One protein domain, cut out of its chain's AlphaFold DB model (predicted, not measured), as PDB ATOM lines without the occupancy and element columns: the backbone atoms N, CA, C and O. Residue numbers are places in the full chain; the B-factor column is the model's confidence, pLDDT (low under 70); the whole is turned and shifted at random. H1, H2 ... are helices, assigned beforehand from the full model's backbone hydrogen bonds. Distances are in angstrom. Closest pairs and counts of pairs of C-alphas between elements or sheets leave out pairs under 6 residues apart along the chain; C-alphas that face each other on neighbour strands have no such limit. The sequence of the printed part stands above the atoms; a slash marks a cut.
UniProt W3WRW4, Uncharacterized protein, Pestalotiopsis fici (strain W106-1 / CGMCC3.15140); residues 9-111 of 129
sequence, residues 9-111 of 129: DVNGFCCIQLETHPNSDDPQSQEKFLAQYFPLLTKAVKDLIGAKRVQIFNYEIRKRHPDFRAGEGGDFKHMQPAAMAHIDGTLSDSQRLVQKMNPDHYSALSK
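This is residues 9 to 111 of the 129 residues of an uncharacterized protein of Pestalotiopsis fici (strain W106-1 / CGMCC3.15140) (UniProt W3WRW4). Little regular structure is present: the long helix H1 lies along one side of a loose frame of loops, and residues 50 to 90 run out to the end at Asp 67 and fold back to H2, which sits with the short H3 at the opposite end. The printed part has 103 residues, of which 35 are in three named helices, H1, H2 and H3 in that order; the class is all helix, with no named strand. It is loose, with a radius of gyration of the C-alphas of 17.0 A, and elongated, spanning 49 by 32 by 31 A.

H1, residues 30 to 49, is apart from H2, residues 91 to 101, and from H3, residues 106 to 109. H2 and H3 are close but not clearly touching; their closest C-alphas, of Gln 99 and Tyr 106, are 5.3 A apart. Every O i to N i+4 pair is within hydrogen-bond range in H2, 14 of 16 in H1, and H3 is too short for one.

H1 begins at C-alpha 30 (-4.726, 0.625, -56.023), measures 27.4 A and has a kink of 31 degrees near residue 37. H2 measures 15.5 A; H3, 4.9 A, ends at C-alpha 109 (2.640, 27.056, -42.165).

The farthest C-alphas, of Asp 67 and Lys 111, are 49.3 A apart. The printed part has no cut. The link H1 to H2 is long, H2 to H3 tight. Residues 20 to 28 and 71 to 74 have pLDDT under 70.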
ATOM      1  N   ASP A   9       9.135  10.223 -29.562       85.06
ATOM      2  CA  ASP A   9      10.084  11.148 -28.929       85.06
ATOM      3  C   ASP A   9      11.268  10.445 -28.240       85.06
ATOM      4  O   ASP A   9      12.260  11.090 -27.907       85.06
ATOM      5  N   VAL A  10      11.186   9.126 -28.034       86.25
ATOM      6  CA  VAL A  10      12.235   8.328 -27.376       86.25
ATOM      7  C   VAL A  10      13.023   7.512 -28.396       86.25
ATOM      8  O   VAL A  10      14.249   7.455 -28.355       86.25
ATOM      9  N   ASN A  11      12.314   6.853 -29.308       87.62
ATOM     10  CA  ASN A  11      12.881   5.872 -30.224       87.62
ATOM     11  C   ASN A  11      13.066   6.422 -31.642       87.62
ATOM     12  O   ASN A  11      13.738   5.784 -32.447       87.62
ATOM     13  N   GLY A  12      12.442   7.554 -31.978       85.50
ATOM     14  CA  GLY A  12      12.327   8.037 -33.357       85.50
ATOM     15  C   GLY A  12      11.335   7.232 -34.209       85.50
ATOM     16  O   GLY A  12      11.141   7.548 -35.380       85.50
ATOM     17  N   PHE A  13      10.700   6.204 -33.638       87.06
ATOM     18  CA  PHE A  13       9.664   5.392 -34.270       87.06
ATOM     19  C   PHE A  13       8.664   4.883 -33.228       87.06
ATOM     20  O   PHE A  13       8.968   4.788 -32.041       87.06
ATOM     21  N   CYS A  14       7.472   4.519 -33.683       87.50
ATOM     22  CA  CYS A  14       6.467   3.846 -32.872       87.50
ATOM     23  C   CYS A  14       5.687   2.849 -33.729       87.50
ATOM     24  O   CYS A  14       5.715   2.912 -34.960       87.50
ATOM     25  N   CYS A  15       4.940   1.966 -33.075       84.88
ATOM     26  CA  CYS A  15       3.954   1.120 -33.732       84.88
ATOM     27  C   CYS A  15       2.565   1.561 -33.280       84.88
ATOM     28  O   CYS A  15       2.321   1.690 -32.084       84.88
ATOM     29  N   ILE A  16       1.666   1.783 -34.235       84.31
ATOM     30  CA  ILE A  16       0.263   2.081 -33.958       84.31
ATOM     31  C   ILE A  16      -0.608   1.009 -34.596       84.31
ATOM     32  O   ILE A  16      -0.339   0.564 -35.713       84.31
ATOM     33  N   GLN A  17      -1.649   0.603 -33.882       80.56
ATOM     34  CA  GLN A  17      -2.674  -0.272 -34.424       80.56
ATOM     35  C   GLN A  17      -3.721   0.592 -35.128       80.56
ATOM     36  O   GLN A  17      -4.267   1.516 -34.529       80.56
ATOM     37  N   LEU A  18      -4.012   0.291 -36.393       79.31
ATOM     38  CA  LEU A  18      -5.144   0.896 -37.089       79.31
ATOM     39  C   LEU A  18      -6.420   0.112 -36.755       79.31
ATOM     40  O   LEU A  18      -6.398  -1.118 -36.707       79.31
ATOM     41  N   GLU A  19      -7.520   0.837 -36.526       70.75
ATOM     42  CA  GLU A  19      -8.839   0.275 -36.176       70.75
ATOM     43  C   GLU A  19      -9.370  -0.677 -37.257       70.75
ATOM     44  O   GLU A  19     -10.017  -1.676 -36.958       70.75
ATOM     45  N   THR A  20      -9.072  -0.383 -38.522       68.75
ATOM     46  CA  THR A  20      -9.503  -1.172 -39.674       68.75
ATOM     47  C   THR A  20      -8.351  -1.341 -40.647       68.75
ATOM     48  O   THR A  20      -7.720  -0.359 -41.046       68.75
ATOM     49  N   HIS A  21      -8.117  -2.580 -41.065       65.69
ATOM     50  CA  HIS A  21      -7.188  -2.898 -42.136       65.69
ATOM     51  C   HIS A  21      -7.998  -3.123 -43.423       65.69
ATOM     52  O   HIS A  21      -8.617  -4.181 -43.553       65.69
ATOM     53  N   PRO A  22      -8.053  -2.161 -44.368       64.38
ATOM     54  CA  PRO A  22      -8.623  -2.446 -45.681       64.38
ATOM     55  C   PRO A  22      -7.868  -3.639 -46.279       64.38
ATOM     56  O   PRO A  22      -6.637  -3.675 -46.236       64.38
ATOM     57  N   ASN A  23      -8.592  -4.658 -46.746       62.59
ATOM     58  CA  ASN A  23      -7.972  -5.885 -47.236       62.59
ATOM     59  C   ASN A  23      -7.046  -5.553 -48.419       62.59
ATOM     60  O   ASN A  23      -7.494  -5.026 -49.436       62.59
ATOM     61  N   SER A  24      -5.746  -5.819 -48.270       60.47
ATOM     62  CA  SER A  24      -4.733  -5.524 -49.292       60.47
ATOM     63  C   SER A  24      -4.722  -6.526 -50.449       60.47
ATOM     64  O   SER A  24      -4.046  -6.266 -51.456       60.47
ATOM     65  N   ASP A  25      -5.443  -7.640 -50.282       59.06
ATOM     66  CA  ASP A  25      -5.526  -8.767 -51.216       59.06
ATOM     67  C   ASP A  25      -6.840  -8.777 -52.010       59.06
ATOM     68  O   ASP A  25      -7.010  -9.578 -52.928       59.06
ATOM     69  N   ASP A  26      -7.756  -7.854 -51.702       56.09
ATOM     70  CA  ASP A  26      -8.944  -7.608 -52.516       56.09
ATOM     71  C   ASP A  26      -8.506  -6.996 -53.868       56.09
ATOM     72  O   ASP A  26      -7.754  -6.013 -53.867       56.09
ATOM     73  N   PRO A  27      -8.937  -7.525 -55.035       52.56
ATOM     74  CA  PRO A  27      -8.618  -7.001 -56.373       52.56
ATOM     75  C   PRO A  27      -9.198  -5.602 -56.680       52.56
ATOM     76  O   PRO A  27      -9.443  -5.252 -57.838       52.56
ATOM     77  N   GLN A  28      -9.408  -4.760 -55.669       58.41
ATOM     78  CA  GLN A  28      -9.693  -3.349 -55.865       58.41
ATOM     79  C   GLN A  28      -8.494  -2.662 -56.532       58.41
ATOM     80  O   GLN A  28      -7.332  -2.983 -56.275       58.41
ATOM     81  N   SER A  29      -8.767  -1.684 -57.401       71.19
ATOM     82  CA  SER A  29      -7.701  -0.850 -57.951       71.19
ATOM     83  C   SER A  29      -6.926  -0.196 -56.805       71.19
ATOM     84  O   SER A  29      -7.506   0.194 -55.790       71.19
ATOM     85  N   GLN A  30      -5.611  -0.055 -56.975       77.38
ATOM     86  CA  GLN A  30      -4.726   0.625 -56.023       77.38
ATOM     87  C   GLN A  30      -5.330   1.946 -55.513       77.38
ATOM     88  O   GLN A  30      -5.277   2.243 -54.326       77.38
ATOM     89  N   GLU A  31      -5.965   2.708 -56.399       81.81
ATOM     90  CA  GLU A  31      -6.649   3.958 -56.071       81.81
ATOM     91  C   GLU A  31      -7.762   3.790 -55.028       81.81
ATOM     92  O   GLU A  31      -7.834   4.575 -54.085       81.81
ATOM     93  N   LYS A  32      -8.596   2.749 -55.144       82.44
ATOM     94  CA  LYS A  32      -9.670   2.464 -54.178       82.44
ATOM     95  C   LYS A  32      -9.116   2.099 -52.805       82.44
ATOM     96  O   LYS A  32      -9.652   2.560 -51.799       82.44
ATOM     97  N   PHE A  33      -8.032   1.321 -52.766       82.94
ATOM     98  CA  PHE A  33      -7.346   1.007 -51.513       82.94
ATOM     99  C   PHE A  33      -6.813   2.283 -50.849       82.94
ATOM    100  O   PHE A  33      -7.080   2.529 -49.675       82.94
ATOM    101  N   LEU A  34      -6.113   3.136 -51.603       86.38
ATOM    102  CA  LEU A  34      -5.543   4.379 -51.074       86.38
ATOM    103  C   LEU A  34      -6.625   5.364 -50.612       86.38
ATOM    104  O   LEU A  34      -6.450   6.012 -49.580       86.38
ATOM    105  N   ALA A  35      -7.758   5.427 -51.317       88.19
ATOM    106  CA  ALA A  35      -8.905   6.251 -50.934       88.19
ATOM    107  C   ALA A  35      -9.502   5.852 -49.572       88.19
ATOM    108  O   ALA A  35     -10.020   6.711 -48.862       88.19
ATOM    109  N   GLN A  36      -9.396   4.578 -49.181       86.75
ATOM    110  CA  GLN A  36      -9.823   4.091 -47.864       86.75
ATOM    111  C   GLN A  36      -8.706   4.204 -46.820       86.75
ATOM    112  O   GLN A  36      -8.943   4.600 -45.681       86.75
ATOM    113  N   TYR A  37      -7.470   3.888 -47.210       86.31
ATOM    114  CA  TYR A  37      -6.328   3.820 -46.303       86.31
ATOM    115  C   TYR A  37      -5.824   5.202 -45.857       86.31
ATOM    116  O   TYR A  37      -5.529   5.402 -44.678       86.31
ATOM    117  N   PHE A  38      -5.742   6.187 -46.756       90.69
ATOM    118  CA  PHE A  38      -5.207   7.513 -46.419       90.69
ATOM    119  C   PHE A  38      -6.022   8.285 -45.375       90.69
ATOM    120  O   PHE A  38      -5.394   8.898 -44.504       90.69
ATOM    121  N   PRO A  39      -7.368   8.264 -45.385       91.75
ATOM    122  CA  PRO A  39      -8.155   8.846 -44.300       91.75
ATOM    123  C   PRO A  39      -7.879   8.192 -42.942       91.75
ATOM    124  O   PRO A  39      -7.683   8.905 -41.957       91.75
ATOM    125  N   LEU A  40      -7.792   6.856 -42.897       90.19
ATOM    126  CA  LEU A  40      -7.501   6.103 -41.671       90.19
ATOM    127  C   LEU A  40      -6.117   6.451 -41.121       90.19
ATOM    128  O   LEU A  40      -5.981   6.800 -39.949       90.19
ATOM    129  N   LEU A  41      -5.104   6.439 -41.990       90.25
ATOM    130  CA  LEU A  41      -3.749   6.829 -41.624       90.25
ATOM    131  C   LEU A  41      -3.690   8.285 -41.150       90.25
ATOM    132  O   LEU A  41      -3.045   8.592 -40.152       90.25
ATOM    133  N   THR A  42      -4.381   9.187 -41.846       92.88
ATOM    134  CA  THR A  42      -4.437  10.606 -41.480       92.88
ATOM    135  C   THR A  42      -5.026  10.798 -40.089       92.88
ATOM    136  O   THR A  42      -4.458  11.557 -39.304       92.88
ATOM    137  N   LYS A  43      -6.134  10.116 -39.768       92.94
ATOM    138  CA  LYS A  43      -6.731  10.136 -38.427       92.94
ATOM    139  C   LYS A  43      -5.724   9.631 -37.391       92.94
ATOM    140  O   LYS A  43      -5.391  10.366 -36.471       92.94
ATOM    141  N   ALA A  44      -5.155   8.448 -37.614       90.75
ATOM    142  CA  ALA A  44      -4.225   7.831 -36.674       90.75
ATOM    143  C   ALA A  44      -2.976   8.692 -36.415       90.75
ATOM    144  O   ALA A  44      -2.553   8.844 -35.273       90.75
ATOM    145  N   VAL A  45      -2.410   9.322 -37.453       91.38
ATOM    146  CA  VAL A  45      -1.281  10.253 -37.298       91.38
ATOM    147  C   VAL A  45      -1.697  11.503 -36.528       91.38
ATOM    148  O   VAL A  45      -0.956  11.941 -35.651       91.38
ATOM    149  N   LYS A  46      -2.868  12.089 -36.819       93.81
ATOM    150  CA  LYS A  46      -3.366  13.250 -36.064       93.81
ATOM    151  C   LYS A  46      -3.518  12.933 -34.582       93.81
ATOM    152  O   LYS A  46      -3.065  13.734 -33.770       93.81
ATOM    153  N   ASP A  47      -4.095  11.780 -34.264       92.19
ATOM    154  CA  ASP A  47      -4.317  11.335 -32.888       92.19
ATOM    155  C   ASP A  47      -2.983  11.053 -32.179       92.19
ATOM    156  O   ASP A  47      -2.795  11.456 -31.033       92.19
ATOM    157  N   LEU A  48      -2.018  10.454 -32.887       89.75
ATOM    158  CA  LEU A  48      -0.697  10.117 -32.357       89.75
ATOM    159  C   LEU A  48       0.139  11.346 -31.968       89.75
ATOM    160  O   LEU A  48       0.768  11.341 -30.915       89.75
ATOM    161  N   ILE A  49       0.195  12.375 -32.823       90.56
ATOM    162  CA  ILE A  49       1.098  13.531 -32.617       90.56
ATOM    163  C   ILE A  49       0.365  14.844 -32.307       90.56
ATOM    164  O   ILE A  49       0.987  15.908 -32.284       90.56
ATOM    165  N   GLY A  50      -0.959  14.805 -32.139       92.12
ATOM    166  CA  GLY A  50      -1.791  15.990 -31.906       92.12
ATOM    167  C   GLY A  50      -1.853  16.959 -33.095       92.12
ATOM    168  O   GLY A  50      -2.068  18.162 -32.914       92.12
ATOM    169  N   ALA A  51      -1.636  16.479 -34.324       93.62
ATOM    170  CA  ALA A  51      -1.590  17.345 -35.499       93.62
ATOM    171  C   ALA A  51      -2.979  17.883 -35.880       93.62
ATOM    172  O   ALA A  51      -3.968  17.157 -35.947       93.62
ATOM    173  N   LYS A  52      -3.050  19.170 -36.243       93.62
ATOM    174  CA  LYS A  52      -4.273  19.771 -36.813       93.62
ATOM    175  C   LYS A  52      -4.425  19.481 -38.308       93.62
ATOM    176  O   LYS A  52      -5.541  19.358 -38.814       93.62
ATOM    177  N   ARG A  53      -3.304  19.312 -39.010       92.94
ATOM    178  CA  ARG A  53      -3.235  19.034 -40.448       92.94
ATOM    179  C   ARG A  53      -2.188  17.957 -40.718       92.94
ATOM    180  O   ARG A  53      -1.104  18.001 -40.151       92.94
ATOM    181  N   VAL A  54      -2.521  17.032 -41.613       94.56
ATOM    182  CA  VAL A  54      -1.614  16.016 -42.159       94.56
ATOM    183  C   VAL A  54      -1.693  16.116 -43.677       94.56
ATOM    184  O   VAL A  54      -2.775  16.335 -44.222       94.56
ATOM    185  N   GLN A  55      -0.551  16.005 -44.348       93.44
ATOM    186  CA  GLN A  55      -0.445  16.003 -45.805       93.44
ATOM    187  C   GLN A  55       0.407  14.808 -46.222       93.44
ATOM    188  O   GLN A  55       1.563  14.703 -45.819       93.44
ATOM    189  N   ILE A  56      -0.165  13.926 -47.037       92.25
ATOM    190  CA  ILE A  56       0.548  12.804 -47.650       92.25
ATOM    191  C   ILE A  56       1.022  13.284 -49.021       92.25
ATOM    192  O   ILE A  56       0.206  13.702 -49.837       92.25
ATOM    193  N   PHE A  57       2.333  13.289 -49.257       87.19
ATOM    194  CA  PHE A  57       2.927  13.853 -50.480       87.19
ATOM    195  C   PHE A  57       3.795  12.864 -51.263       87.19
ATOM    196  O   PHE A  57       4.079  13.101 -52.431       87.19
ATOM    197  N   ASN A  58       4.229  11.771 -50.641       85.56
ATOM    198  CA  ASN A  58       4.961  10.706 -51.308       85.56
ATOM    199  C   ASN A  58       4.557   9.375 -50.679       85.56
ATOM    200  O   ASN A  58       4.529   9.253 -49.453       85.56
ATOM    201  N   TYR A  59       4.220   8.402 -51.514       88.25
ATOM    202  CA  TYR A  59       3.889   7.057 -51.082       88.25
ATOM    203  C   TYR A  59       4.316   6.064 -52.155       88.25
ATOM    204  O   TYR A  59       4.361   6.378 -53.342       88.25
ATOM    205  N   GLU A  60       4.593   4.844 -51.720       83.69
ATOM    206  CA  GLU A  60       4.929   3.741 -52.603       83.69
ATOM    207  C   GLU A  60       4.331   2.459 -52.031       83.69
ATOM    208  O   GLU A  60       4.397   2.221 -50.822       83.69
ATOM    209  N   ILE A  61       3.739   1.634 -52.893       81.31
ATOM    210  CA  ILE A  61       3.225   0.327 -52.489       81.31
ATOM    211  C   ILE A  61       4.333  -0.702 -52.662       81.31
ATOM    212  O   ILE A  61       4.809  -0.944 -53.771       81.31
ATOM    213  N   ARG A  62       4.708  -1.329 -51.547       80.88
ATOM    214  CA  ARG A  62       5.690  -2.408 -51.508       80.88
ATOM    215  C   ARG A  62       4.999  -3.709 -51.135       80.88
ATOM    216  O   ARG A  62       4.334  -3.768 -50.104       80.88
ATOM    217  N   LYS A  63       5.145  -4.738 -51.969       79.50
ATOM    218  CA  LYS A  63       4.555  -6.068 -51.755       79.50
ATOM    219  C   LYS A  63       5.635  -7.122 -51.937       79.50
ATOM    220  O   LYS A  63       6.394  -7.061 -52.904       79.50
ATOM    221  N   ARG A  64       5.723  -8.069 -51.000       80.25
ATOM    222  CA  ARG A  64       6.671  -9.176 -51.131       80.25
ATOM    223  C   ARG A  64       6.214 -10.086 -52.266       80.25
ATOM    224  O   ARG A  64       5.053 -10.478 -52.298       80.25
ATOM    225  N   HIS A  65       7.120 -10.405 -53.186       81.12
ATOM    226  CA  HIS A  65       6.861 -11.427 -54.197       81.12
ATOM    227  C   HIS A  65       7.309 -12.795 -53.651       81.12
ATOM    228  O   HIS A  65       8.407 -12.858 -53.092       81.12
ATOM    229  N   PRO A  66       6.514 -13.876 -53.785       81.38
ATOM    230  CA  PRO A  66       6.877 -15.203 -53.272       81.38
ATOM    231  C   PRO A  66       8.240 -15.690 -53.778       81.38
ATOM    232  O   PRO A  66       9.065 -16.146 -52.993       81.38
ATOM    233  N   ASP A  67       8.506 -15.482 -55.068       82.25
ATOM    234  CA  ASP A  67       9.753 -15.910 -55.717       82.25
ATOM    235  C   ASP A  67      10.924 -14.929 -55.538       82.25
ATOM    236  O   ASP A  67      11.992 -15.127 -56.113       82.25
ATOM    237  N   PHE A  68      10.752 -13.845 -54.770       77.75
ATOM    238  CA  PHE A  68      11.824 -12.866 -54.601       77.75
ATOM    239  C   PHE A  68      12.993 -13.436 -53.787       77.75
ATOM    240  O   PHE A  68      12.858 -13.746 -52.595       77.75
ATOM    241  N   ARG A  69      14.173 -13.460 -54.412       77.25
ATOM    242  CA  ARG A  69      15.459 -13.790 -53.790       77.25
ATOM    243  C   ARG A  69      16.336 -12.544 -53.731       77.25
ATOM    244  O   ARG A  69      16.569 -11.880 -54.735       77.25
ATOM    245  N   ALA A  70      16.806 -12.195 -52.533       70.19
ATOM    246  CA  ALA A  70      17.610 -10.993 -52.340       70.19
ATOM    247  C   ALA A  70      18.925 -11.084 -53.134       70.19
ATOM    248  O   ALA A  70      19.680 -12.035 -52.961       70.19
ATOM    249  N   GLY A  71      19.200 -10.086 -53.978       67.12
ATOM    250  CA  GLY A  71      20.414 -10.022 -54.801       67.12
ATOM    251  C   GLY A  71      20.284 -10.645 -56.194       67.12
ATOM    252  O   GLY A  71      21.131 -10.388 -57.043       67.12
ATOM    253  N   GLU A  72      19.209 -11.386 -56.465       66.19
ATOM    254  CA  GLU A  72      18.868 -11.843 -57.810       66.19
ATOM    255  C   GLU A  72      17.966 -10.774 -58.442       66.19
ATOM    256  O   GLU A  72      16.835 -10.548 -58.009       66.19
ATOM    257  N   GLY A  73      18.504 -10.013 -59.399       60.94
ATOM    258  CA  GLY A  73      17.725  -9.012 -60.128       60.94
ATOM    259  C   GLY A  73      16.522  -9.654 -60.831       60.94
ATOM    260  O   GLY A  73      16.621 -10.770 -61.331       60.94
ATOM    261  N   GLY A  74      15.390  -8.949 -60.872       68.44
ATOM    262  CA  GLY A  74      14.179  -9.402 -61.553       68.44
ATOM    263  C   GLY A  74      13.144  -8.286 -61.686       68.44
ATOM    264  O   GLY A  74      13.078  -7.393 -60.836       68.44
ATOM    265  N   ASP A  75      12.341  -8.343 -62.748       74.12
ATOM    266  CA  ASP A  75      11.258  -7.390 -62.998       74.12
ATOM    267  C   ASP A  75      10.010  -7.806 -62.213       74.12
ATOM    268  O   ASP A  75       9.245  -8.683 -62.616       74.12
ATOM    269  N   PHE A  76       9.797  -7.173 -61.060       79.75
ATOM    270  CA  PHE A  76       8.613  -7.392 -60.231       79.75
ATOM    271  C   PHE A  76       7.627  -6.232 -60.372       79.75
ATOM    272  O   PHE A  76       8.012  -5.066 -60.405       79.75
ATOM    273  N   LYS A  77       6.325  -6.546 -60.365       76.94
ATOM    274  CA  LYS A  77       5.239  -5.548 -60.440       76.94
ATOM    275  C   LYS A  77       5.291  -4.501 -59.317       76.94
ATOM    276  O   LYS A  77       4.838  -3.376 -59.502       76.94
ATOM    277  N   HIS A  78       5.799  -4.881 -58.147       78.94
ATOM    278  CA  HIS A  78       5.926  -4.006 -56.989       78.94
ATOM    279  C   HIS A  78       7.342  -4.066 -56.431       78.94
ATOM    280  O   HIS A  78       7.981  -5.121 -56.429       78.94
ATOM    281  N   MET A  79       7.792  -2.938 -55.885       80.50
ATOM    282  CA  MET A  79       9.025  -2.892 -55.114       80.50
ATOM    283  C   MET A  79       8.911  -3.795 -53.887       80.50
ATOM    284  O   MET A  79       7.857  -3.895 -53.252       80.50
ATOM    285  N   GLN A  80      10.018  -4.440 -53.528       83.69
ATOM    286  CA  GLN A  80      10.045  -5.288 -52.343       83.69
ATOM    287  C   GLN A  80       9.968  -4.445 -51.058       83.69
ATOM    288  O   GLN A  80      10.412  -3.285 -51.046       83.69
ATOM    289  N   PRO A  81       9.417  -5.003 -49.963       81.38
ATOM    290  CA  PRO A  81       9.438  -4.352 -48.658       81.38
ATOM    291  C   PRO A  81      10.861  -3.956 -48.260       81.38
ATOM    292  O   PRO A  81      11.808  -4.721 -48.450       81.38
ATOM    293  N   ALA A  82      11.016  -2.751 -47.718       78.50
ATOM    294  CA  ALA A  82      12.299  -2.323 -47.182       78.50
ATOM    295  C   ALA A  82      12.612  -3.132 -45.916       78.50
ATOM    296  O   ALA A  82      11.782  -3.214 -45.015       78.50
ATOM    297  N   ALA A  83      13.813  -3.707 -45.840       75.81
ATOM    298  CA  ALA A  83      14.248  -4.467 -44.667       75.81
ATOM    299  C   ALA A  83      14.644  -3.567 -43.483       75.81
ATOM    300  O   ALA A  83      14.715  -4.032 -42.349       75.81
ATOM    301  N   MET A  84      14.920  -2.285 -43.741       76.69
ATOM    302  CA  MET A  84      15.405  -1.338 -42.743       76.69
ATOM    303  C   MET A  84      14.829   0.056 -42.998       76.69
ATOM    304  O   MET A  84      14.873   0.566 -44.122       76.69
ATOM    305  N   ALA A  85      14.312   0.680 -41.940       75.94
ATOM    306  CA  ALA A  85      13.994   2.100 -41.950       75.94
ATOM    307  C   ALA A  85      15.297   2.908 -41.891       75.94
ATOM    308  O   ALA A  85      16.210   2.570 -41.143       75.94
ATOM    309  N   HIS A  86      15.382   3.981 -42.668       79.25
ATOM    310  CA  HIS A  86      16.523   4.892 -42.644       79.25
ATOM    311  C   HIS A  86      16.035   6.335 -42.558       79.25
ATOM    312  O   HIS A  86      14.930   6.657 -42.987       79.25
ATOM    313  N   ILE A  87      16.858   7.219 -42.009       77.06
ATOM    314  CA  ILE A  87      16.605   8.658 -42.001       77.06
ATOM    315  C   ILE A  87      17.802   9.298 -42.691       77.06
ATOM    316  O   ILE A  87      18.931   9.173 -42.236       77.06
ATOM    317  N   ASP A  88      17.544   9.937 -43.821       81.19
ATOM    318  CA  ASP A  88      18.522  10.567 -44.718       81.19
ATOM    319  C   ASP A  88      18.217  12.064 -44.926       81.19
ATOM    320  O   ASP A  88      18.797  12.700 -45.799       81.19
ATOM    321  N   GLY A  89      17.292  12.625 -44.140       81.94
ATOM    322  CA  GLY A  89      16.851  14.011 -44.248       81.94
ATOM    323  C   GLY A  89      17.299  14.854 -43.062       81.94
ATOM    324  O   GLY A  89      17.229  14.420 -41.911       81.94
ATOM    325  N   THR A  90      17.713  16.087 -43.337       87.94
ATOM    326  CA  THR A  90      17.986  17.089 -42.303       87.94
ATOM    327  C   THR A  90      16.743  17.931 -41.994       87.94
ATOM    328  O   THR A  90      15.728  17.900 -42.702       87.94
ATOM    329  N   LEU A  91      16.828  18.758 -40.948       85.88
ATOM    330  CA  LEU A  91      15.796  19.758 -40.654       85.88
ATOM    331  C   LEU A  91      15.584  20.716 -41.840       85.88
ATOM    332  O   LEU A  91      14.448  21.057 -42.169       85.88
ATOM    333  N   SER A  92      16.669  21.115 -42.508       90.06
ATOM    334  CA  SER A  92      16.604  22.024 -43.656       90.06
ATOM    335  C   SER A  92      15.916  21.386 -44.865       90.06
ATOM    336  O   SER A  92      15.122  22.041 -45.541       90.06
ATOM    337  N   ASP A  93      16.138  20.088 -45.091       89.75
ATOM    338  CA  ASP A  93      15.449  19.340 -46.147       89.75
ATOM    339  C   ASP A  93      13.953  19.244 -45.857       89.75
ATOM    340  O   ASP A  93      13.128  19.438 -46.749       89.75
ATOM    341  N   SER A  94      13.593  19.047 -44.586       87.81
ATOM    342  CA  SER A  94      12.197  19.026 -44.142       87.81
ATOM    343  C   SER A  94      11.501  20.373 -44.372       87.81
ATOM    344  O   SER A  94      10.373  20.408 -44.862       87.81
ATOM    345  N   GLN A  95      12.168  21.498 -44.092       89.31
ATOM    346  CA  GLN A  95      11.621  22.838 -44.355       89.31
ATOM    347  C   GLN A  95      11.433  23.100 -45.853       89.31
ATOM    348  O   GLN A  95      10.364  23.551 -46.274       89.31
ATOM    349  N   ARG A  96      12.439  22.758 -46.669       91.50
ATOM    350  CA  ARG A  96      12.362  22.863 -48.135       91.50
ATOM    351  C   ARG A  96      11.219  22.026 -48.698       91.50
ATOM    352  O   ARG A  96      10.520  22.476 -49.602       91.50
ATOM    353  N   LEU A  97      11.004  20.833 -48.150       90.81
ATOM    354  CA  LEU A  97       9.901  19.963 -48.535       90.81
ATOM    355  C   LEU A  97       8.544  20.598 -48.214       90.81
ATOM    356  O   LEU A  97       7.682  20.652 -49.089       90.81
ATOM    357  N   VAL A  98       8.365  21.139 -47.004       91.31
ATOM    358  CA  VAL A  98       7.126  21.842 -46.623       91.31
ATOM    359  C   VAL A  98       6.864  23.030 -47.548       91.31
ATOM    360  O   VAL A  98       5.734  23.184 -48.013       91.31
ATOM    361  N   GLN A  99       7.897  23.819 -47.864       93.56
ATOM    362  CA  GLN A  99       7.808  24.941 -48.800       93.56
ATOM    363  C   GLN A  99       7.412  24.482 -50.206       93.56
ATOM    364  O   GLN A  99       6.461  25.011 -50.777       93.56
ATOM    365  N   LYS A 100       8.099  23.471 -50.745       94.00
ATOM    366  CA  LYS A 100       7.844  22.931 -52.087       94.00
ATOM    367  C   LYS A 100       6.425  22.381 -52.226       94.00
ATOM    368  O   LYS A 100       5.804  22.562 -53.266       94.00
ATOM    369  N   MET A 101       5.916  21.713 -51.192       93.56
ATOM    370  CA  MET A 101       4.584  21.101 -51.211       93.56
ATOM    371  C   MET A 101       3.449  22.082 -50.888       93.56
ATOM    372  O   MET A 101       2.283  21.719 -51.036       93.56
ATOM    373  N   ASN A 102       3.765  23.289 -50.404       93.50
ATOM    374  CA  ASN A 102       2.782  24.290 -49.986       93.50
ATOM    375  C   ASN A 102       3.219  25.717 -50.364       93.50
ATOM    376  O   ASN A 102       3.265  26.573 -49.477       93.50
ATOM    377  N   PRO A 103       3.540  26.007 -51.637       93.94
ATOM    378  CA  PRO A 103       4.124  27.291 -52.031       93.94
ATOM    379  C   PRO A 103       3.260  28.486 -51.599       93.94
ATOM    380  O   PRO A 103       3.774  29.430 -50.999       93.94
ATOM    381  N   ASP A 104       1.942  28.387 -51.774       95.44
ATOM    382  CA  ASP A 104       0.994  29.474 -51.486       95.44
ATOM    383  C   ASP A 104       0.658  29.625 -49.994       95.44
ATOM    384  O   ASP A 104       0.130  30.646 -49.553       95.44
ATOM    385  N   HIS A 105       0.956  28.606 -49.187       90.75
ATOM    386  CA  HIS A 105       0.607  28.566 -47.763       90.75
ATOM    387  C   HIS A 105       1.829  28.517 -46.847       90.75
ATOM    388  O   HIS A 105       1.677  28.520 -45.623       90.75
ATOM    389  N   TYR A 106       3.039  28.481 -47.409       91.00
ATOM    390  CA  TYR A 106       4.268  28.288 -46.646       91.00
ATOM    391  C   TYR A 106       4.466  29.371 -45.585       91.00
ATOM    392  O   TYR A 106       4.812  29.053 -44.453       91.00
ATOM    393  N   SER A 107       4.173  30.634 -45.910       90.12
ATOM    394  CA  SER A 107       4.291  31.765 -44.978       90.12
ATOM    395  C   SER A 107       3.395  31.637 -43.740       90.12
ATOM    396  O   SER A 107       3.729  32.152 -42.673       90.12
ATOM    397  N   ALA A 108       2.255  30.956 -43.870       91.00
ATOM    398  CA  ALA A 108       1.372  30.652 -42.754       91.00
ATOM    399  C   ALA A 108       1.844  29.398 -42.008       91.00
ATOM    400  O   ALA A 108       1.898  29.408 -40.782       91.00
ATOM    401  N   LEU A 109       2.213  28.338 -42.736       89.75
ATOM    402  CA  LEU A 109       2.640  27.056 -42.165       89.75
ATOM    403  C   LEU A 109       3.961  27.153 -41.395       89.75
ATOM    404  O   LEU A 109       4.096  26.499 -40.367       89.75
ATOM    405  N   SER A 110       4.895  28.000 -41.836       86.75
ATOM    406  CA  SER A 110       6.201  28.204 -41.192       86.75
ATOM    407  C   SER A 110       6.108  28.756 -39.766       86.75
ATOM    408  O   SER A 110       7.070  28.663 -39.009       86.75
ATOM    409  N   LYS A 111       4.947  29.302 -39.383       90.12
ATOM    410  CA  LYS A 111       4.658  29.791 -38.026       90.12
ATOM    411  C   LYS A 111       4.256  28.674 -37.059       90.12
ATOM    412  O   LYS A 111       4.156  28.920 -35.861       90.12
TER     413      LYS A 111